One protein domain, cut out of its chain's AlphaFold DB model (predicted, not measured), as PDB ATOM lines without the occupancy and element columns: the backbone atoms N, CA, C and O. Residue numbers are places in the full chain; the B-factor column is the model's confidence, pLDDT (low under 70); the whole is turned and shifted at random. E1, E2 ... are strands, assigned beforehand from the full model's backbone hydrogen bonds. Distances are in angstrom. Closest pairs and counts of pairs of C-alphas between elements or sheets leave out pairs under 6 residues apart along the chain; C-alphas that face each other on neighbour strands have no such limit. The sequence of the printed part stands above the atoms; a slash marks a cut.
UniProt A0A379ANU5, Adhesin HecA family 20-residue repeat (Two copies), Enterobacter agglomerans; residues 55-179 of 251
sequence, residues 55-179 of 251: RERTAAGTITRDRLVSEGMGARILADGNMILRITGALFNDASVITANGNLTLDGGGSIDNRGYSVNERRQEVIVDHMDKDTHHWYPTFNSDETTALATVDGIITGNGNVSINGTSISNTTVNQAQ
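AT A GLANCE: This is residues 55 to 179 of the 251 residues of the protein "Adhesin HecA family 20-residue repeat (Two copies)" of Enterobacter agglomerans (UniProt A0A379ANU5). Residues 76 to 115 and 156 to 175 are wound in three stacked turns, a short three-sided solenoid with E2, E5 and E10 on one side, E3, E6 and E11 on the next, and E4, the first residues of E7, and E12 on the third. From it runs a long twisted arm, in which E7 lies between E1 and E9 and the hairpin of E7 and E8 makes the far tip. The printed part has 125 residues, no named helix and 12 strands, E1 to E12 in chain order; the class is all strand. Two sheets are parallel, in the orders E2, E5, E10 and E3, E6, E11, and the third is branched and mixed. The whole is extended, with a radius of gyration of the C-alphas of 23.1 A and spans of 74 by 29 by 26 A.

IN THESE COORDINATES: E1, residues 55 to 65, begins at C-alpha 55 (-70.443, 16.609, -40.715), is 29.9 A long and bends by 58 degrees at residue 62. E2 is residues 76 to 79, E3 83 to 86, E4 90 to 94, E5 97 to 100 and E6 104 to 107. E7, residues 111 to 133, runs 61.4 A from C-alpha 111 (-16.743, -1.012, -43.468) and bends by 56 degrees at residue 130. E8, residues 136 to 138, runs on into E9, residues 141 to 153, 36.5 A long, across a break of 2 residues. E10 is residues 156 to 159, E11 163 to 165, and E12, residues 169 to 175, is 17.6 A long and ends at C-alpha 175 (-34.346, -0.129, -43.006).

HOW THE PARTS SIT: The branched sheet is twisted, and its pairing is staggered along E7. E1 and E12 lie on one side of E7, and E4, E8 and E9 on the other side. E1 is antiparallel to E7 at 153 degrees, with N 62 and O 124 2.8 A apart, within hydrogen-bond range. E9 is antiparallel to E7 at 150 degrees, with N 123 and O 146 at 2.8 A. E7 and E8 form a hairpin, with N 133 and O 136 at 2.9 A. E4 is parallel to E7, with N 93 and O 113 at 2.8 A, and so is E12, with N 114 and O 171 at 2.9 A. E5 is the inner strand between E2, with N 77 and O 97 at 2.8 A, and E10, with N 98 and O 156 at 2.8 A; E6 is the inner strand between E3, with N 85 and O 105 at 2.8 A, and E11, with N 106 and O 164 at 2.8 A. E5 and E6 meet only through their link, while E1 and E3 are apart.

THE WHOLE: The two C-alphas farthest apart, those of Arg 86 and Thr 135, are 74.4 A apart. The printed part has no cut. The link from E1 to E2, 10 residues, is short; the other links are tight. The mean pLDDT of the printed part is 83.7, and residues 69 to 74, 134 to 135 and 175 to 179 are under 70.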
ATOM      1  N   ARG A  55     -69.406  17.424 -41.368       77.00
ATOM      2  CA  ARG A  55     -70.443  16.609 -40.715       77.00
ATOM      3  C   ARG A  55     -69.980  15.194 -40.423       77.00
ATOM      4  O   ARG A  55     -70.061  14.740 -39.284       77.00
ATOM      5  N   GLU A  56     -69.548  14.491 -41.460       80.19
ATOM      6  CA  GLU A  56     -69.167  13.085 -41.381       80.19
ATOM      7  C   GLU A  56     -68.055  12.772 -42.377       80.19
ATOM      8  O   GLU A  56     -67.968  13.371 -43.447       80.19
ATOM      9  N   ARG A  57     -67.227  11.792 -42.019       84.12
ATOM     10  CA  ARG A  57     -66.244  11.177 -42.904       84.12
ATOM     11  C   ARG A  57     -66.568   9.709 -43.044       84.12
ATOM     12  O   ARG A  57     -66.767   9.022 -42.044       84.12
ATOM     13  N   THR A  58     -66.536   9.228 -44.276       85.44
ATOM     14  CA  THR A  58     -66.480   7.798 -44.570       85.44
ATOM     15  C   THR A  58     -65.115   7.482 -45.160       85.44
ATOM     16  O   THR A  58     -64.672   8.159 -46.084       85.44
ATOM     17  N   ALA A  59     -64.453   6.454 -44.637       86.75
ATOM     18  CA  ALA A  59     -63.206   5.931 -45.181       86.75
ATOM     19  C   ALA A  59     -63.395   4.454 -45.536       86.75
ATOM     20  O   ALA A  59     -63.959   3.689 -44.751       86.75
ATOM     21  N   ALA A  60     -62.942   4.060 -46.721       86.44
ATOM     22  CA  ALA A  60     -62.947   2.675 -47.175       86.44
ATOM     23  C   ALA A  60     -61.584   2.331 -47.772       86.44
ATOM     24  O   ALA A  60     -61.058   3.083 -48.593       86.44
ATOM     25  N   GLY A  61     -61.006   1.199 -47.376       86.50
ATOM     26  CA  GLY A  61     -59.660   0.861 -47.809       86.50
ATOM     27  C   GLY A  61     -59.082  -0.403 -47.197       86.50
ATOM     28  O   GLY A  61     -59.786  -1.194 -46.567       86.50
ATOM     29  N   THR A  62     -57.778  -0.567 -47.396       81.94
ATOM     30  CA  THR A  62     -57.004  -1.732 -46.971       81.94
ATOM     31  C   THR A  62     -55.984  -1.325 -45.919       81.94
ATOM     32  O   THR A  62     -55.253  -0.347 -46.078       81.94
ATOM     33  N   ILE A  63     -55.896  -2.130 -44.861       83.38
ATOM     34  CA  ILE A  63     -54.843  -2.036 -43.853       83.38
ATOM     35  C   ILE A  63     -53.935  -3.249 -44.026       83.38
ATOM     36  O   ILE A  63     -54.377  -4.387 -43.869       83.38
ATOM     37  N   THR A  64     -52.663  -3.001 -44.321       83.06
ATOM     38  CA  THR A  64     -51.623  -4.033 -44.345       83.06
ATOM     39  C   THR A  64     -50.718  -3.830 -43.143       83.06
ATOM     40  O   THR A  64     -50.227  -2.728 -42.914       83.06
ATOM     41  N   ARG A  65     -50.505  -4.886 -42.359       82.56
ATOM     42  CA  ARG A  65     -49.609  -4.853 -41.202       82.56
ATOM     43  C   ARG A  65     -48.468  -5.820 -41.393       82.56
ATOM     44  O   ARG A  65     -48.686  -7.004 -41.660       82.56
ATOM     45  N   ASP A  66     -47.272  -5.318 -41.148       77.75
ATOM     46  CA  ASP A  66     -46.077  -6.126 -41.044       77.75
ATOM     47  C   ASP A  66     -46.250  -7.101 -39.890       77.75
ATOM     48  O   ASP A  66     -46.605  -6.727 -38.768       77.75
ATOM     49  N   ARG A  67     -45.994  -8.379 -40.157       73.94
ATOM     50  CA  ARG A  67     -46.033  -9.399 -39.120       73.94
ATOM     51  C   ARG A  67     -44.619  -9.716 -38.665       73.94
ATOM     52  O   ARG A  67     -43.881 -10.405 -39.363       73.94
ATOM     53  N   LEU A  68     -44.282  -9.309 -37.443       71.81
ATOM     54  CA  LEU A  68     -43.113  -9.840 -36.749       71.81
ATOM     55  C   LEU A  68     -43.408 -11.287 -36.328       71.81
ATOM     56  O   LEU A  68     -44.142 -11.536 -35.373       71.81
ATOM     57  N   VAL A  69     -42.901 -12.254 -37.095       68.38
ATOM     58  CA  VAL A  69     -43.144 -13.688 -36.845       68.38
ATOM     59  C   VAL A  69     -42.293 -14.201 -35.683       68.38
ATOM     60  O   VAL A  69     -42.768 -14.996 -34.878       68.38
ATOM     61  N   SER A  70     -41.046 -13.743 -35.597       61.38
ATOM     62  CA  SER A  70     -40.134 -14.058 -34.503       61.38
ATOM     63  C   SER A  70     -39.042 -13.001 -34.438       61.38
ATOM     64  O   SER A  70     -38.351 -12.765 -35.424       61.38
ATOM     65  N   GLU A  71     -38.841 -12.436 -33.257       63.94
ATOM     66  CA  GLU A  71     -37.619 -11.725 -32.902       63.94
ATOM     67  C   GLU A  71     -36.799 -12.685 -32.037       63.94
ATOM     68  O   GLU A  71     -37.208 -13.061 -30.937       63.94
ATOM     69  N   GLY A  72     -35.690 -13.193 -32.573       61.09
ATOM     70  CA  GLY A  72     -34.749 -13.961 -31.758       61.09
ATOM     71  C   GLY A  72     -34.095 -13.065 -30.703       61.09
ATOM     72  O   GLY A  72     -34.162 -11.841 -30.786       61.09
ATOM     73  N   MET A  73     -33.385 -13.644 -29.731       64.06
ATOM     74  CA  MET A  73     -32.435 -12.840 -28.961       64.06
ATOM     75  C   MET A  73     -31.351 -12.343 -29.926       64.06
ATOM     76  O   MET A  73     -30.499 -13.132 -30.333       64.06
ATOM     77  N   GLY A  74     -31.407 -11.063 -30.309       67.00
ATOM     78  CA  GLY A  74     -30.392 -10.439 -31.161       67.00
ATOM     79  C   GLY A  74     -28.988 -10.670 -30.600       67.00
ATOM     80  O   GLY A  74     -28.811 -10.760 -29.378       67.00
ATOM     81  N   ALA A  75     -27.991 -10.807 -31.477       80.62
ATOM     82  CA  ALA A  75     -26.618 -11.045 -31.051       80.62
ATOM     83  C   ALA A  75     -26.139  -9.882 -30.169       80.62
ATOM     84  O   ALA A  75     -26.371  -8.712 -30.479       80.62
ATOM     85  N   ARG A  76     -25.490 -10.203 -29.041       88.50
ATOM     86  CA  ARG A  76     -25.001  -9.202 -28.084       88.50
ATOM     87  C   ARG A  76     -23.507  -9.358 -27.861       88.50
ATOM     88  O   ARG A  76     -23.055 -10.415 -27.428       88.50
ATOM     89  N   ILE A  77     -22.759  -8.286 -28.094       89.56
ATOM     90  CA  ILE A  77     -21.359  -8.151 -27.697       89.56
ATOM     91  C   ILE A  77     -21.316  -7.122 -26.575       89.56
ATOM     92  O   ILE A  77     -21.562  -5.939 -26.796       89.56
ATOM     93  N   LEU A  78     -21.031  -7.587 -25.360       93.19
ATOM     94  CA  LEU A  78     -21.071  -6.769 -24.151       93.19
ATOM     95  C   LEU A  78     -19.699  -6.772 -23.480       93.19
ATOM     96  O   LEU A  78     -19.117  -7.834 -23.263       93.19
ATOM     97  N   ALA A  79     -19.207  -5.591 -23.119       93.69
ATOM     98  CA  ALA A  79     -18.044  -5.429 -22.257       93.69
ATOM     99  C   ALA A  79     -18.399  -4.539 -21.062       93.69
ATOM    100  O   ALA A  79     -18.900  -3.433 -21.243       93.69
ATOM    101  N   ASP A  80     -18.088  -4.996 -19.846       94.50
ATOM    102  CA  ASP A  80     -18.239  -4.197 -18.616       94.50
ATOM    103  C   ASP A  80     -17.154  -3.108 -18.471       94.50
ATOM    104  O   ASP A  80     -17.252  -2.199 -17.655       94.50
ATOM    105  N   GLY A  81     -16.112  -3.165 -19.299       92.44
ATOM    106  CA  GLY A  81     -15.066  -2.152 -19.377       92.44
ATOM    107  C   GLY A  81     -14.891  -1.642 -20.801       92.44
ATOM    108  O   GLY A  81     -15.854  -1.450 -21.544       92.44
ATOM    109  N   ASN A  82     -13.640  -1.428 -21.194       95.19
ATOM    110  CA  ASN A  82     -13.311  -0.972 -22.539       95.19
ATOM    111  C   ASN A  82     -13.468  -2.105 -23.569       95.19
ATOM    112  O   ASN A  82     -13.164  -3.262 -23.277       95.19
ATOM    113  N   MET A  83     -13.860  -1.758 -24.793       94.81
ATOM    114  CA  MET A  83     -13.967  -2.670 -25.930       94.81
ATOM    115  C   MET A  83     -13.169  -2.134 -27.117       94.81
ATOM    116  O   MET A  83     -13.286  -0.963 -27.473       94.81
ATOM    117  N   ILE A  84     -12.391  -3.013 -27.754       94.38
ATOM    118  CA  ILE A  84     -11.720  -2.736 -29.027       94.38
ATOM    119  C   ILE A  84     -12.128  -3.814 -30.031       94.38
ATOM    120  O   ILE A  84     -11.928  -5.003 -29.789       94.38
ATOM    121  N   LEU A  85     -12.680  -3.390 -31.163       92.06
ATOM    122  CA  LEU A  85     -13.127  -4.230 -32.268       92.06
ATOM    123  C   LEU A  85     -12.326  -3.854 -33.519       92.06
ATOM    124  O   LEU A  85     -12.433  -2.733 -34.017       92.06
ATOM    125  N   ARG A  86     -11.509  -4.789 -34.024       93.75
ATOM    126  CA  ARG A  86     -10.718  -4.588 -35.246       93.75
ATOM    127  C   ARG A  86     -11.444  -5.160 -36.465       93.75
ATOM    128  O   ARG A  86     -11.481  -6.374 -36.641       93.75
ATOM    129  N   ILE A  87     -11.993  -4.291 -37.306       92.88
ATOM    130  CA  ILE A  87     -12.760  -4.614 -38.509       92.88
ATOM    131  C   ILE A  87     -11.870  -4.415 -39.735       92.88
ATOM    132  O   ILE A  87     -11.573  -3.287 -40.116       92.88
ATOM    133  N   THR A  88     -11.432  -5.510 -40.354       91.44
ATOM    134  CA  THR A  88     -10.572  -5.485 -41.555       91.44
ATOM    135  C   THR A  88     -11.348  -5.626 -42.864       91.44
ATOM    136  O   THR A  88     -10.839  -5.248 -43.914       91.44
ATOM    137  N   GLY A  89     -12.559  -6.188 -42.809       92.62
ATOM    138  CA  GLY A  89     -13.448  -6.394 -43.954       92.62
ATOM    139  C   GLY A  89     -14.741  -5.602 -43.800       92.62
ATOM    140  O   GLY A  89     -14.807  -4.449 -44.213       92.62
ATOM    141  N   ALA A  90     -15.752  -6.216 -43.182       92.00
ATOM    142  CA  ALA A  90     -17.033  -5.581 -42.891       92.00
ATOM    143  C   ALA A  90     -17.580  -6.025 -41.525       92.00
ATOM    144  O   ALA A  90     -17.449  -7.194 -41.156       92.00
ATOM    145  N   LEU A  91     -18.208  -5.102 -40.796       91.06
ATOM    146  CA  LEU A  91     -19.031  -5.364 -39.616       91.06
ATOM    147  C   LEU A  91     -20.491  -5.082 -39.968       91.06
ATOM    148  O   LEU A  91     -20.845  -3.929 -40.194       91.06
ATOM    149  N   PHE A  92     -21.326  -6.121 -39.980       90.88
ATOM    150  CA  PHE A  92     -22.776  -5.988 -40.127       90.88
ATOM    151  C   PHE A  92     -23.423  -6.115 -38.747       90.88
ATOM    152  O   PHE A  92     -23.572  -7.225 -38.234       90.88
ATOM    153  N   ASN A  93     -23.763  -4.986 -38.130       87.62
ATOM    154  CA  ASN A  93     -24.559  -4.976 -36.909       87.62
ATOM    155  C   ASN A  93     -26.036  -4.897 -37.289       87.62
ATOM    156  O   ASN A  93     -26.575  -3.812 -37.488       87.62
ATOM    157  N   ASP A  94     -26.656  -6.060 -37.436       87.94
ATOM    158  CA  ASP A  94     -28.007  -6.207 -37.963       87.94
ATOM    159  C   ASP A  94     -28.986  -6.524 -36.829       87.94
ATOM    160  O   ASP A  94     -28.913  -7.614 -36.253       87.94
ATOM    161  N   ALA A  95     -29.821  -5.553 -36.433       84.25
ATOM    162  CA  ALA A  95     -30.735  -5.666 -35.285       84.25
ATOM    163  C   ALA A  95     -30.057  -6.223 -34.009       84.25
ATOM    164  O   ALA A  95     -30.626  -7.010 -33.251       84.25
ATOM    165  N   SER A  96     -28.780  -5.884 -33.821       88.25
ATOM    166  CA  SER A  96     -27.894  -6.483 -32.820       88.25
ATOM    167  C   SER A  96     -27.288  -5.416 -31.911       88.25
ATOM    168  O   SER A  96     -27.336  -4.223 -32.214       88.25
ATOM    169  N   VAL A  97     -26.735  -5.831 -30.768       89.94
ATOM    170  CA  VAL A  97     -26.240  -4.913 -29.733       89.94
ATOM    171  C   VAL A  97     -24.740  -5.083 -29.522       89.94
ATOM    172  O   VAL A  97     -24.272  -6.149 -29.130       89.94
ATOM    173  N   ILE A  98     -23.992  -3.997 -29.686       90.69
ATOM    174  CA  ILE A  98     -22.584  -3.868 -29.318       90.69
ATOM    175  C   ILE A  98     -22.486  -2.770 -28.261       90.69
ATOM    176  O   ILE A  98     -22.843  -1.618 -28.504       90.69
ATOM    177  N   THR A  99     -22.043  -3.122 -27.058       93.06
ATOM    178  CA  THR A  99     -21.990  -2.197 -25.918       93.06
ATOM    179  C   THR A  99     -20.704  -2.352 -25.132       93.06
ATOM    180  O   THR A  99     -20.360  -3.451 -24.695       93.06
ATOM    181  N   ALA A 100     -20.045  -1.224 -24.879       94.88
ATOM    182  CA  ALA A 100     -18.970  -1.105 -23.905       94.88
ATOM    183  C   ALA A 100     -19.400  -0.185 -22.756       94.88
ATOM    184  O   ALA A 100     -19.803   0.954 -22.977       94.88
ATOM    185  N   ASN A 101     -19.281  -0.644 -21.516       93.31
ATOM    186  CA  ASN A 101     -19.539   0.196 -20.346       93.31
ATOM    187  C   ASN A 101     -18.353   1.149 -20.044       93.31
ATOM    188  O   ASN A 101     -18.471   2.064 -19.236       93.31
ATOM    189  N   GLY A 102     -17.217   0.969 -20.730       90.62
ATOM    190  CA  GLY A 102     -16.102   1.917 -20.810       90.62
ATOM    191  C   GLY A 102     -15.926   2.501 -22.218       90.62
ATOM    192  O   GLY A 102     -16.891   2.757 -22.936       90.62
ATOM    193  N   ASN A 103     -14.677   2.720 -22.628       92.06
ATOM    194  CA  ASN A 103     -14.346   3.218 -23.966       92.06
ATOM    195  C   ASN A 103     -14.673   2.173 -25.044       92.06
ATOM    196  O   ASN A 103     -14.339   1.000 -24.879       92.06
ATOM    197  N   LEU A 104     -15.234   2.604 -26.173       93.94
ATOM    198  CA  LEU A 104     -15.453   1.771 -27.357       93.94
ATOM    199  C   LEU A 104     -14.540   2.245 -28.492       93.94
ATOM    200  O   LEU A 104     -14.567   3.413 -28.871       93.94
ATOM    201  N   THR A 105     -13.740   1.344 -29.058       93.94
ATOM    202  CA  THR A 105     -12.933   1.610 -30.257       93.94
ATOM    203  C   THR A 105     -13.244   0.594 -31.349       93.94
ATOM    204  O   THR A 105     -13.019  -0.600 -31.176       93.94
ATOM    205  N   LEU A 106     -13.735   1.074 -32.484       91.38
ATOM    206  CA  LEU A 106     -13.913   0.330 -33.729       91.38
ATOM    207  C   LEU A 106     -12.853   0.835 -34.717       91.38
ATOM    208  O   LEU A 106     -12.830   2.026 -35.005       91.38
ATOM    209  N   ASP A 107     -11.951  -0.022 -35.193       89.00
ATOM    210  CA  ASP A 107     -10.818   0.375 -36.054       89.00
ATOM    211  C   ASP A 107     -10.445  -0.741 -37.046       89.00
ATOM    212  O   ASP A 107     -10.895  -1.866 -36.890       89.00
ATOM    213  N   GLY A 108      -9.597  -0.493 -38.045       83.50
ATOM    214  CA  GLY A 108      -9.038  -1.535 -38.921       83.50
ATOM    215  C   GLY A 108      -9.280  -1.341 -40.416       83.50
ATOM    216  O   GLY A 108      -8.838  -2.179 -41.202       83.50
ATOM    217  N   GLY A 109      -9.923  -0.240 -40.815       82.62
ATOM    218  CA  GLY A 109     -10.108   0.136 -42.220       82.62
ATOM    219  C   GLY A 109     -11.192  -0.648 -42.968       82.62
ATOM    220  O   GLY A 109     -11.366  -0.437 -44.163       82.62
ATOM    221  N   GLY A 110     -11.942  -1.529 -42.309       89.25
ATOM    222  CA  GLY A 110     -13.133  -2.155 -42.885       89.25
ATOM    223  C   GLY A 110     -14.346  -1.220 -42.924       89.25
ATOM    224  O   GLY A 110     -14.293  -0.082 -42.445       89.25
ATOM    225  N   SER A 111     -15.448  -1.697 -43.503       91.06
ATOM    226  CA  SER A 111     -16.743  -1.012 -43.468       91.06
ATOM    227  C   SER A 111     -17.557  -1.419 -42.241       91.06
ATOM    228  O   SER A 111     -17.457  -2.544 -41.747       91.06
ATOM    229  N   ILE A 112     -18.373  -0.503 -41.736       90.69
ATOM    230  CA  ILE A 112     -19.296  -0.754 -40.630       90.69
ATOM    231  C   ILE A 112     -20.692  -0.395 -41.116       90.69
ATOM    232  O   ILE A 112     -20.915   0.721 -41.580       90.69
ATOM    233  N   ASP A 113     -21.624  -1.333 -41.009       90.56
ATOM    234  CA  ASP A 113     -23.025  -1.121 -41.340       90.56
ATOM    235  C   ASP A 113     -23.891  -1.502 -40.144       90.56
ATOM    236  O   ASP A 113     -23.959  -2.666 -39.746       90.56
ATOM    237  N   ASN A 114     -24.506  -0.488 -39.549       89.12
ATOM    238  CA  ASN A 114     -25.432  -0.619 -38.444       89.12
ATOM    239  C   ASN A 114     -26.858  -0.516 -38.982       89.12
ATOM    240  O   ASN A 114     -27.253   0.538 -39.487       89.12
ATOM    241  N   ARG A 115     -27.622  -1.606 -38.889       88.31
ATOM    242  CA  ARG A 115     -28.979  -1.695 -39.426       88.31
ATOM    243  C   ARG A 115     -30.001  -1.973 -38.337       88.31
ATOM    244  O   ARG A 115     -29.841  -2.905 -37.553       88.31
ATOM    245  N   GLY A 116     -31.056  -1.167 -38.323       86.44
ATOM    246  CA  GLY A 116     -32.296  -1.447 -37.600       86.44
ATOM    247  C   GLY A 116     -33.456  -1.663 -38.570       86.44
ATOM    248  O   GLY A 116     -33.351  -1.312 -39.744       86.44
ATOM    249  N   TYR A 117     -34.567  -2.198 -38.079       84.56
ATOM    250  CA  TYR A 117     -35.793  -2.446 -38.844       84.56
ATOM    251  C   TYR A 117     -36.990  -1.769 -38.192       84.56
ATOM    252  O   TYR A 117     -37.004  -1.559 -36.982       84.56
ATOM    253  N   SER A 118     -38.029  -1.486 -38.975       83.75
ATOM    254  CA  SER A 118     -39.345  -1.125 -38.451       83.75
ATOM    255  C   SER A 118     -40.401  -2.158 -38.839       83.75
ATOM    256  O   SER A 118     -40.403  -2.687 -39.950       83.75
ATOM    257  N   VAL A 119     -41.313  -2.433 -37.909       84.69
ATOM    258  CA  VAL A 119     -42.588  -3.111 -38.156       84.69
ATOM    259  C   VAL A 119     -43.608  -2.015 -38.412       84.69
ATOM    260  O   VAL A 119     -43.792  -1.151 -37.557       84.69
ATOM    261  N   ASN A 120     -44.264  -2.033 -39.565       84.56
ATOM    262  CA  ASN A 120     -45.124  -0.946 -40.017       84.56
ATOM    263  C   ASN A 120     -46.580  -1.389 -40.216       84.56
ATOM    264  O   ASN A 120     -46.891  -2.558 -40.443       84.56
ATOM    265  N   GLU A 121     -47.484  -0.418 -40.147       86.81
ATOM    266  CA  GLU A 121     -48.829  -0.489 -40.708       86.81
ATOM    267  C   GLU A 121     -48.877   0.444 -41.910       86.81
ATOM    268  O   GLU A 121     -48.520   1.615 -41.793       86.81
ATOM    269  N   ARG A 122     -49.341  -0.063 -43.049       88.00
ATOM    270  CA  ARG A 122     -49.711   0.749 -44.200       88.00
ATOM    271  C   ARG A 122     -51.225   0.779 -44.324       88.00
ATOM    272  O   ARG A 122     -51.865  -0.269 -44.421       88.00
ATOM    273  N   ARG A 123     -51.783   1.981 -44.357       86.88
ATOM    274  CA  ARG A 123     -53.206   2.248 -44.533       86.88
ATOM    275  C   ARG A 123     -53.410   2.946 -45.864       86.88
ATOM    276  O   ARG A 123     -52.851   4.014 -46.093       86.88
ATOM    277  N   GLN A 124     -54.201   2.328 -46.731       87.44
ATOM    278  CA  GLN A 124     -54.557   2.876 -48.034       87.44
ATOM    279  C   GLN A 124     -56.065   3.008 -48.111       87.44
ATOM    280  O   GLN A 124     -56.769   1.998 -48.101       87.44
ATOM    281  N   GLU A 125     -56.561   4.236 -48.171       86.75
ATOM    282  CA  GLU A 125     -57.983   4.531 -48.040       86.75
ATOM    283  C   GLU A 125     -58.445   5.552 -49.072       86.75
ATOM    284  O   GLU A 125     -57.741   6.504 -49.408       86.75
ATOM    285  N   VAL A 126     -59.674   5.365 -49.539       89.94
ATOM    286  CA  VAL A 126     -60.464   6.406 -50.186       89.94
ATOM    287  C   VAL A 126     -61.336   7.029 -49.110       89.94
ATOM    288  O   VAL A 126     -62.100   6.334 -48.436       89.94
ATOM    289  N   ILE A 127     -61.209   8.336 -48.949       87.69
ATOM    290  CA  ILE A 127     -61.902   9.101 -47.924       87.69
ATOM    291  C   ILE A 127     -62.883  10.051 -48.604       87.69
ATOM    292  O   ILE A 127     -62.532  10.736 -49.565       87.69
ATOM    293  N   VAL A 128     -64.109  10.083 -48.087       89.75
ATOM    294  CA  VAL A 128     -65.174  10.998 -48.494       89.75
ATOM    295  C   VAL A 128     -65.604  11.799 -47.274       89.75
ATOM    296  O   VAL A 128     -66.125  11.230 -46.311       89.75
ATOM    297  N   ASP A 129     -65.419  13.114 -47.337       86.75
ATOM    298  CA  ASP A 129     -65.901  14.035 -46.310       86.75
ATOM    299  C   ASP A 129     -67.201  14.670 -46.769       86.75
ATOM    300  O   ASP A 129     -67.251  15.321 -47.807       86.75
ATOM    301  N   HIS A 130     -68.257  14.525 -45.984       86.94
ATOM    302  CA  HIS A 130     -69.495  15.250 -46.191       86.94
ATOM    303  C   HIS A 130     -69.398  16.592 -45.476       86.94
ATOM    304  O   HIS A 130     -69.293  16.666 -44.244       86.94
ATOM    305  N   MET A 131     -69.458  17.659 -46.263       83.12
ATOM    306  CA  MET A 131     -69.483  19.011 -45.736       83.12
ATOM    307  C   MET A 131     -70.749  19.725 -46.191       83.12
ATOM    308  O   MET A 131     -71.246  19.515 -47.298       83.12
ATOM    309  N   ASP A 132     -71.237  20.605 -45.336       77.44
ATOM    310  CA  ASP A 132     -72.442  21.382 -45.551       77.44
ATOM    311  C   ASP A 132     -72.168  22.836 -45.187       77.44
ATOM    312  O   ASP A 132     -71.808  23.148 -44.053       77.44
ATOM    313  N   LYS A 133     -72.326  23.722 -46.167       74.38
ATOM    314  CA  LYS A 133     -72.226  25.163 -45.980       74.38
ATOM    315  C   LYS A 133     -73.454  25.815 -46.587       74.38
ATOM    316  O   LYS A 133     -73.511  25.995 -47.797       74.38
ATOM    317  N   ASP A 134     -74.394  26.217 -45.736       69.25
ATOM    318  CA  ASP A 134     -75.595  26.971 -46.114       69.25
ATOM    319  C   ASP A 134     -76.324  26.388 -47.340       69.25
ATOM    320  O   ASP A 134     -76.136  26.831 -48.476       69.25
ATOM    321  N   THR A 135     -77.153  25.362 -47.130       65.00
ATOM    322  CA  THR A 135     -77.911  24.620 -48.168       65.00
ATOM    323  C   THR A 135     -77.081  24.001 -49.303       65.00
ATOM    324  O   THR A 135     -77.645  23.330 -50.168       65.00
ATOM    325  N   HIS A 136     -75.756  24.172 -49.308       77.19
ATOM    326  CA  HIS A 136     -74.851  23.549 -50.260       77.19
ATOM    327  C   HIS A 136     -74.106  22.404 -49.585       77.19
ATOM    328  O   HIS A 136     -73.234  22.614 -48.741       77.19
ATOM    329  N   HIS A 137     -74.425  21.195 -50.031       83.44
ATOM    330  CA  HIS A 137     -73.728  19.975 -49.655       83.44
ATOM    331  C   HIS A 137     -72.621  19.700 -50.670       83.44
ATOM    332  O   HIS A 137     -72.874  19.684 -51.879       83.44
ATOM    333  N   TRP A 138     -71.402  19.460 -50.199       85.94
ATOM    334  CA  TRP A 138     -70.311  18.988 -51.046       85.94
ATOM    335  C   TRP A 138     -69.622  17.770 -50.423       85.94
ATOM    336  O   TRP A 138     -69.656  17.577 -49.208       85.94
ATOM    337  N   TYR A 139     -68.983  16.956 -51.266       88.38
ATOM    338  CA  TYR A 139     -68.388  15.673 -50.873       88.38
ATOM    339  C   TYR A 139     -66.963  15.518 -51.431       88.38
ATOM    340  O   TYR A 139     -66.752  14.745 -52.372       88.38
ATOM    341  N   PRO A 140     -65.972  16.299 -50.956       85.69
ATOM    342  CA  PRO A 140     -64.592  16.128 -51.376       85.69
ATOM    343  C   PRO A 140     -64.140  14.695 -51.103       85.69
ATOM    344  O   PRO A 140     -64.357  14.137 -50.029       85.69
ATOM    345  N   THR A 141     -63.523  14.114 -52.126       86.62
ATOM    346  CA  THR A 141     -62.983  12.759 -52.098       86.62
ATOM    347  C   THR A 141     -61.486  12.831 -52.326       86.62
ATOM    348  O   THR A 141     -61.029  13.534 -53.231       86.62
ATOM    349  N   PHE A 142     -60.719  12.107 -51.523       87.75
ATOM    350  CA  PHE A 142     -59.270  12.033 -51.648       87.75
ATOM    351  C   PHE A 142     -58.768  10.646 -51.264       87.75
ATOM    352  O   PHE A 142     -59.430   9.894 -50.551       87.75
ATOM    353  N   ASN A 143     -57.582  10.316 -51.762       86.50
ATOM    354  CA  ASN A 143     -56.885   9.091 -51.404       86.50
ATOM    355  C   ASN A 143     -55.876   9.409 -50.300       86.50
ATOM    356  O   ASN A 143     -55.141  10.392 -50.415       86.50
ATOM    357  N   SER A 144     -55.827   8.571 -49.272       83.38
ATOM    358  CA  SER A 144     -54.748   8.545 -48.289       83.38
ATOM    359  C   SER A 144     -53.941   7.258 -48.454       83.38
ATOM    360  O   SER A 144     -54.498   6.181 -48.672       83.38
ATOM    361  N   ASP A 145     -52.619   7.387 -48.389       87.12
ATOM    362  CA  ASP A 145     -51.673   6.275 -48.352       87.12
ATOM    363  C   ASP A 145     -50.605   6.629 -47.324       87.12
ATOM    364  O   ASP A 145     -49.693   7.419 -47.582       87.12
ATOM    365  N   GLU A 146     -50.782   6.095 -46.125       83.19
ATOM    366  CA  GLU A 146     -49.956   6.405 -44.972       83.19
ATOM    367  C   GLU A 146     -49.274   5.138 -44.476       83.19
ATOM    368  O   GLU A 146     -49.858   4.054 -44.439       83.19
ATOM    369  N   THR A 147     -48.007   5.270 -44.093       83.50
ATOM    370  CA  THR A 147     -47.249   4.200 -43.447       83.50
ATOM    371  C   THR A 147     -46.769   4.694 -42.097       83.50
ATOM    372  O   THR A 147     -46.094   5.719 -42.005       83.50
ATOM    373  N   THR A 148     -47.100   3.954 -41.046       83.56
ATOM    374  CA  THR A 148     -46.727   4.271 -39.670       83.56
ATOM    375  C   THR A 148     -45.894   3.135 -39.100       83.56
ATOM    376  O   THR A 148     -46.301   1.975 -39.147       83.56
ATOM    377  N   ALA A 149     -44.734   3.460 -38.529       84.69
ATOM    378  CA  ALA A 149     -43.949   2.493 -37.771       84.69
ATOM    379  C   ALA A 149     -44.666   2.173 -36.450       84.69
ATOM    380  O   ALA A 149     -44.885   3.057 -35.623       84.69
ATOM    381  N   LEU A 150     -45.034   0.908 -36.261       85.69
ATOM    382  CA  LEU A 150     -45.645   0.390 -35.037       85.69
ATOM    383  C   LEU A 150     -44.593  -0.009 -33.994       85.69
ATOM    384  O   LEU A 150     -44.833   0.116 -32.797       85.69
ATOM    385  N   ALA A 151     -43.443  -0.511 -34.448       84.31
ATOM    386  CA  ALA A 151     -42.317  -0.888 -33.598       84.31
ATOM    387  C   ALA A 151     -40.996  -0.779 -34.368       84.31
ATOM    388  O   ALA A 151     -40.987  -0.866 -35.597       84.31
ATOM    389  N   THR A 152     -39.881  -0.636 -33.651       83.94
ATOM    390  CA  THR A 152     -38.531  -0.703 -34.222       83.94
ATOM    391  C   THR A 152     -37.722  -1.816 -33.568       83.94
ATOM    392  O   THR A 152     -37.909  -2.139 -32.397       83.94
ATOM    393  N   VAL A 153     -36.832  -2.418 -34.351       84.81
ATOM    394  CA  VAL A 153     -35.823  -3.375 -33.908       84.81
ATOM    395  C   VAL A 153     -34.470  -2.764 -34.238       84.81
ATOM    396  O   VAL A 153     -34.040  -2.764 -35.390       84.81
ATOM    397  N   ASP A 154     -33.819  -2.190 -33.235       83.88
ATOM    398  CA  ASP A 154     -32.658  -1.335 -33.460       83.88
ATOM    399  C   ASP A 154     -31.346  -2.127 -33.539       83.88
ATOM    400  O   ASP A 154     -31.093  -3.054 -32.766       83.88
ATOM    401  N   GLY A 155     -30.461  -1.702 -34.441       86.19
ATOM    402  CA  GLY A 155     -29.034  -1.996 -34.348       86.19
ATOM    403  C   GLY A 155     -28.371  -0.990 -33.407       86.19
ATOM    404  O   GLY A 155     -28.374   0.212 -33.681       86.19
ATOM    405  N   ILE A 156     -27.808  -1.456 -32.293       89.31
ATOM    406  CA  ILE A 156     -27.193  -0.607 -31.266       89.31
ATOM    407  C   ILE A 156     -25.677  -0.801 -31.267       89.31
ATOM    408  O   ILE A 156     -25.188  -1.909 -31.065       89.31
ATOM    409  N   ILE A 157     -24.931   0.298 -31.394       90.19
ATOM    410  CA  ILE A 157     -23.489   0.363 -31.125       90.19
ATOM    411  C   ILE A 157     -23.255   1.525 -30.160       90.19
ATOM    412  O   ILE A 157     -23.499   2.676 -30.513       90.19
ATOM    413  N   THR A 158     -22.802   1.239 -28.939       90.81
ATOM    414  CA  THR A 158     -22.643   2.270 -27.901       90.81
ATOM    415  C   THR A 158     -21.451   2.032 -26.972       90.81
ATOM    416  O   THR A 158     -21.032   0.896 -26.732       90.81
ATOM    417  N   GLY A 159     -20.906   3.124 -26.439       88.38
ATOM    418  CA  GLY A 159     -19.884   3.138 -25.400       88.38
ATOM    419  C   GLY A 159     -20.202   4.206 -24.352       88.38
ATOM    420  O   GLY A 159     -20.562   5.321 -24.721       88.38
ATOM    421  N   ASN A 160     -20.055   3.885 -23.065       90.06
ATOM    422  CA  ASN A 160     -20.298   4.836 -21.965       90.06
ATOM    423  C   ASN A 160     -19.073   5.720 -21.643       90.06
ATOM    424  O   ASN A 160     -19.181   6.668 -20.865       90.06
ATOM    425  N   GLY A 161     -17.909   5.412 -22.225       86.38
ATOM    426  CA  GLY A 161     -16.703   6.242 -22.199       86.38
ATOM    427  C   GLY A 161     -16.444   6.948 -23.534       86.38
ATOM    428  O   GLY A 161     -17.361   7.335 -24.251       86.38
ATOM    429  N   ASN A 162     -15.171   7.095 -23.902       87.50
ATOM    430  CA  ASN A 162     -14.797   7.621 -25.215       87.50
ATOM    431  C   ASN A 162     -15.171   6.626 -26.318       87.50
ATOM    432  O   ASN A 162     -14.786   5.455 -26.259       87.50
ATOM    433  N   VAL A 163     -15.855   7.114 -27.352       87.19
ATOM    434  CA  VAL A 163     -16.214   6.335 -28.541       87.19
ATOM    435  C   VAL A 163     -15.364   6.800 -29.722       87.19
ATOM    436  O   VAL A 163     -15.393   7.971 -30.093       87.19
ATOM    437  N   SER A 164     -14.600   5.883 -30.313       87.88
ATOM    438  CA  SER A 164     -13.832   6.105 -31.542       87.88
ATOM    439  C   SER A 164     -14.238   5.064 -32.579       87.88
ATOM    440  O   SER A 164     -14.137   3.867 -32.324       87.88
ATOM    441  N   ILE A 165     -14.726   5.514 -33.735       83.88
ATOM    442  CA  ILE A 165     -15.147   4.640 -34.833       83.88
ATOM    443  C   ILE A 165     -14.404   5.077 -36.091       83.88
ATOM    444  O   ILE A 165     -14.684   6.136 -36.648       83.88
ATOM    445  N   ASN A 166     -13.453   4.252 -36.519       81.81
ATOM    446  CA  ASN A 166     -12.605   4.451 -37.683       81.81
ATOM    447  C   ASN A 166     -12.858   3.309 -38.672       81.81
ATOM    448  O   ASN A 166     -12.478   2.160 -38.447       81.81
ATOM    449  N   GLY A 167     -13.501   3.634 -39.786       75.06
ATOM    450  CA  GLY A 167     -13.764   2.702 -40.876       75.06
ATOM    451  C   GLY A 167     -13.568   3.389 -42.217       75.06
ATOM    452  O   GLY A 167     -13.592   4.616 -42.302       75.06
ATOM    453  N   THR A 168     -13.394   2.597 -43.273       70.81
ATOM    454  CA  THR A 168     -13.379   3.136 -44.644       70.81
ATOM    455  C   THR A 168     -14.766   3.654 -45.038       70.81
ATOM    456  O   THR A 168     -14.878   4.603 -45.811       70.81
ATOM    457  N   SER A 169     -15.827   3.080 -44.464       80.62
ATOM    458  CA  SER A 169     -17.188   3.612 -44.516       80.62
ATOM    459  C   SER A 169     -17.973   3.222 -43.264       80.62
ATOM    460  O   SER A 169     -17.764   2.146 -42.700       80.62
ATOM    461  N   ILE A 170     -18.865   4.109 -42.822       82.44
ATOM    462  CA  ILE A 170     -19.782   3.877 -41.704       82.44
ATOM    463  C   ILE A 170     -21.189   4.213 -42.196       82.44
ATOM    464  O   ILE A 170     -21.442   5.337 -42.628       82.44
ATOM    465  N   SER A 171     -22.081   3.232 -42.141       82.31
ATOM    466  CA  SER A 171     -23.495   3.344 -42.489       82.31
ATOM    467  C   SER A 171     -24.335   3.116 -41.237       82.31
ATOM    468  O   SER A 171     -24.075   2.185 -40.476       82.31
ATOM    469  N   ASN A 172     -25.331   3.972 -41.027       78.62
ATOM    470  CA  ASN A 172     -26.374   3.764 -40.032       78.62
ATOM    471  C   ASN A 172     -27.720   3.878 -40.742       78.62
ATOM    472  O   ASN A 172     -28.104   4.972 -41.157       78.62
ATOM    473  N   THR A 173     -28.396   2.749 -40.924       76.25
ATOM    474  CA  THR A 173     -29.627   2.672 -41.709       76.25
ATOM    475  C   THR A 173     -30.742   2.094 -40.858       76.25
ATOM    476  O   THR A 173     -30.681   0.942 -40.435       76.25
ATOM    477  N   THR A 174     -31.805   2.863 -40.654       70.12
ATOM    478  CA  THR A 174     -33.100   2.269 -40.320       70.12
ATOM    479  C   THR A 174     -33.709   1.798 -41.630       70.12
ATOM    480  O   THR A 174     -34.073   2.608 -42.485       70.12
ATOM    481  N   VAL A 175     -33.742   0.485 -41.831       67.19
ATOM    482  CA  VAL A 175     -34.346  -0.129 -43.006       67.19
ATOM    483  C   VAL A 175     -35.856  -0.013 -42.843       67.19
ATOM    484  O   VAL A 175     -36.492  -0.801 -42.141       67.19
ATOM    485  N   ASN A 176     -36.419   1.002 -43.497       56.75
ATOM    486  CA  ASN A 176     -37.840   1.019 -43.816       56.75
ATOM    487  C   ASN A 176     -38.134  -0.164 -44.746       56.75
ATOM    488  O   ASN A 176     -37.267  -0.585 -45.515       56.75
ATOM    489  N   GLN A 177     -39.339  -0.717 -44.650       53.03
ATOM    490  CA  GLN A 177     -39.658  -2.008 -45.246       53.03
ATOM    491  C   GLN A 177     -39.336  -2.109 -46.749       53.03
ATOM    492  O   GLN A 177     -39.455  -1.135 -47.498       53.03
ATOM    493  N   ALA A 178     -39.021  -3.329 -47.200       47.38
ATOM    494  CA  ALA A 178     -39.180  -3.704 -48.598       47.38
ATOM    495  C   ALA A 178     -40.643  -3.469 -48.985       47.38
ATOM    496  O   ALA A 178     -41.535  -4.182 -48.529       47.38
ATOM    497  N   GLN A 179     -40.896  -2.437 -49.788       44.38
ATOM    498  CA  GLN A 179     -42.213  -2.220 -50.363       44.38
ATOM    499  C   GLN A 179     -42.560  -3.473 -51.168       44.38
ATOM    500  O   GLN A 179     -41.821  -3.813 -52.095       44.38
TER     501      GLN A 179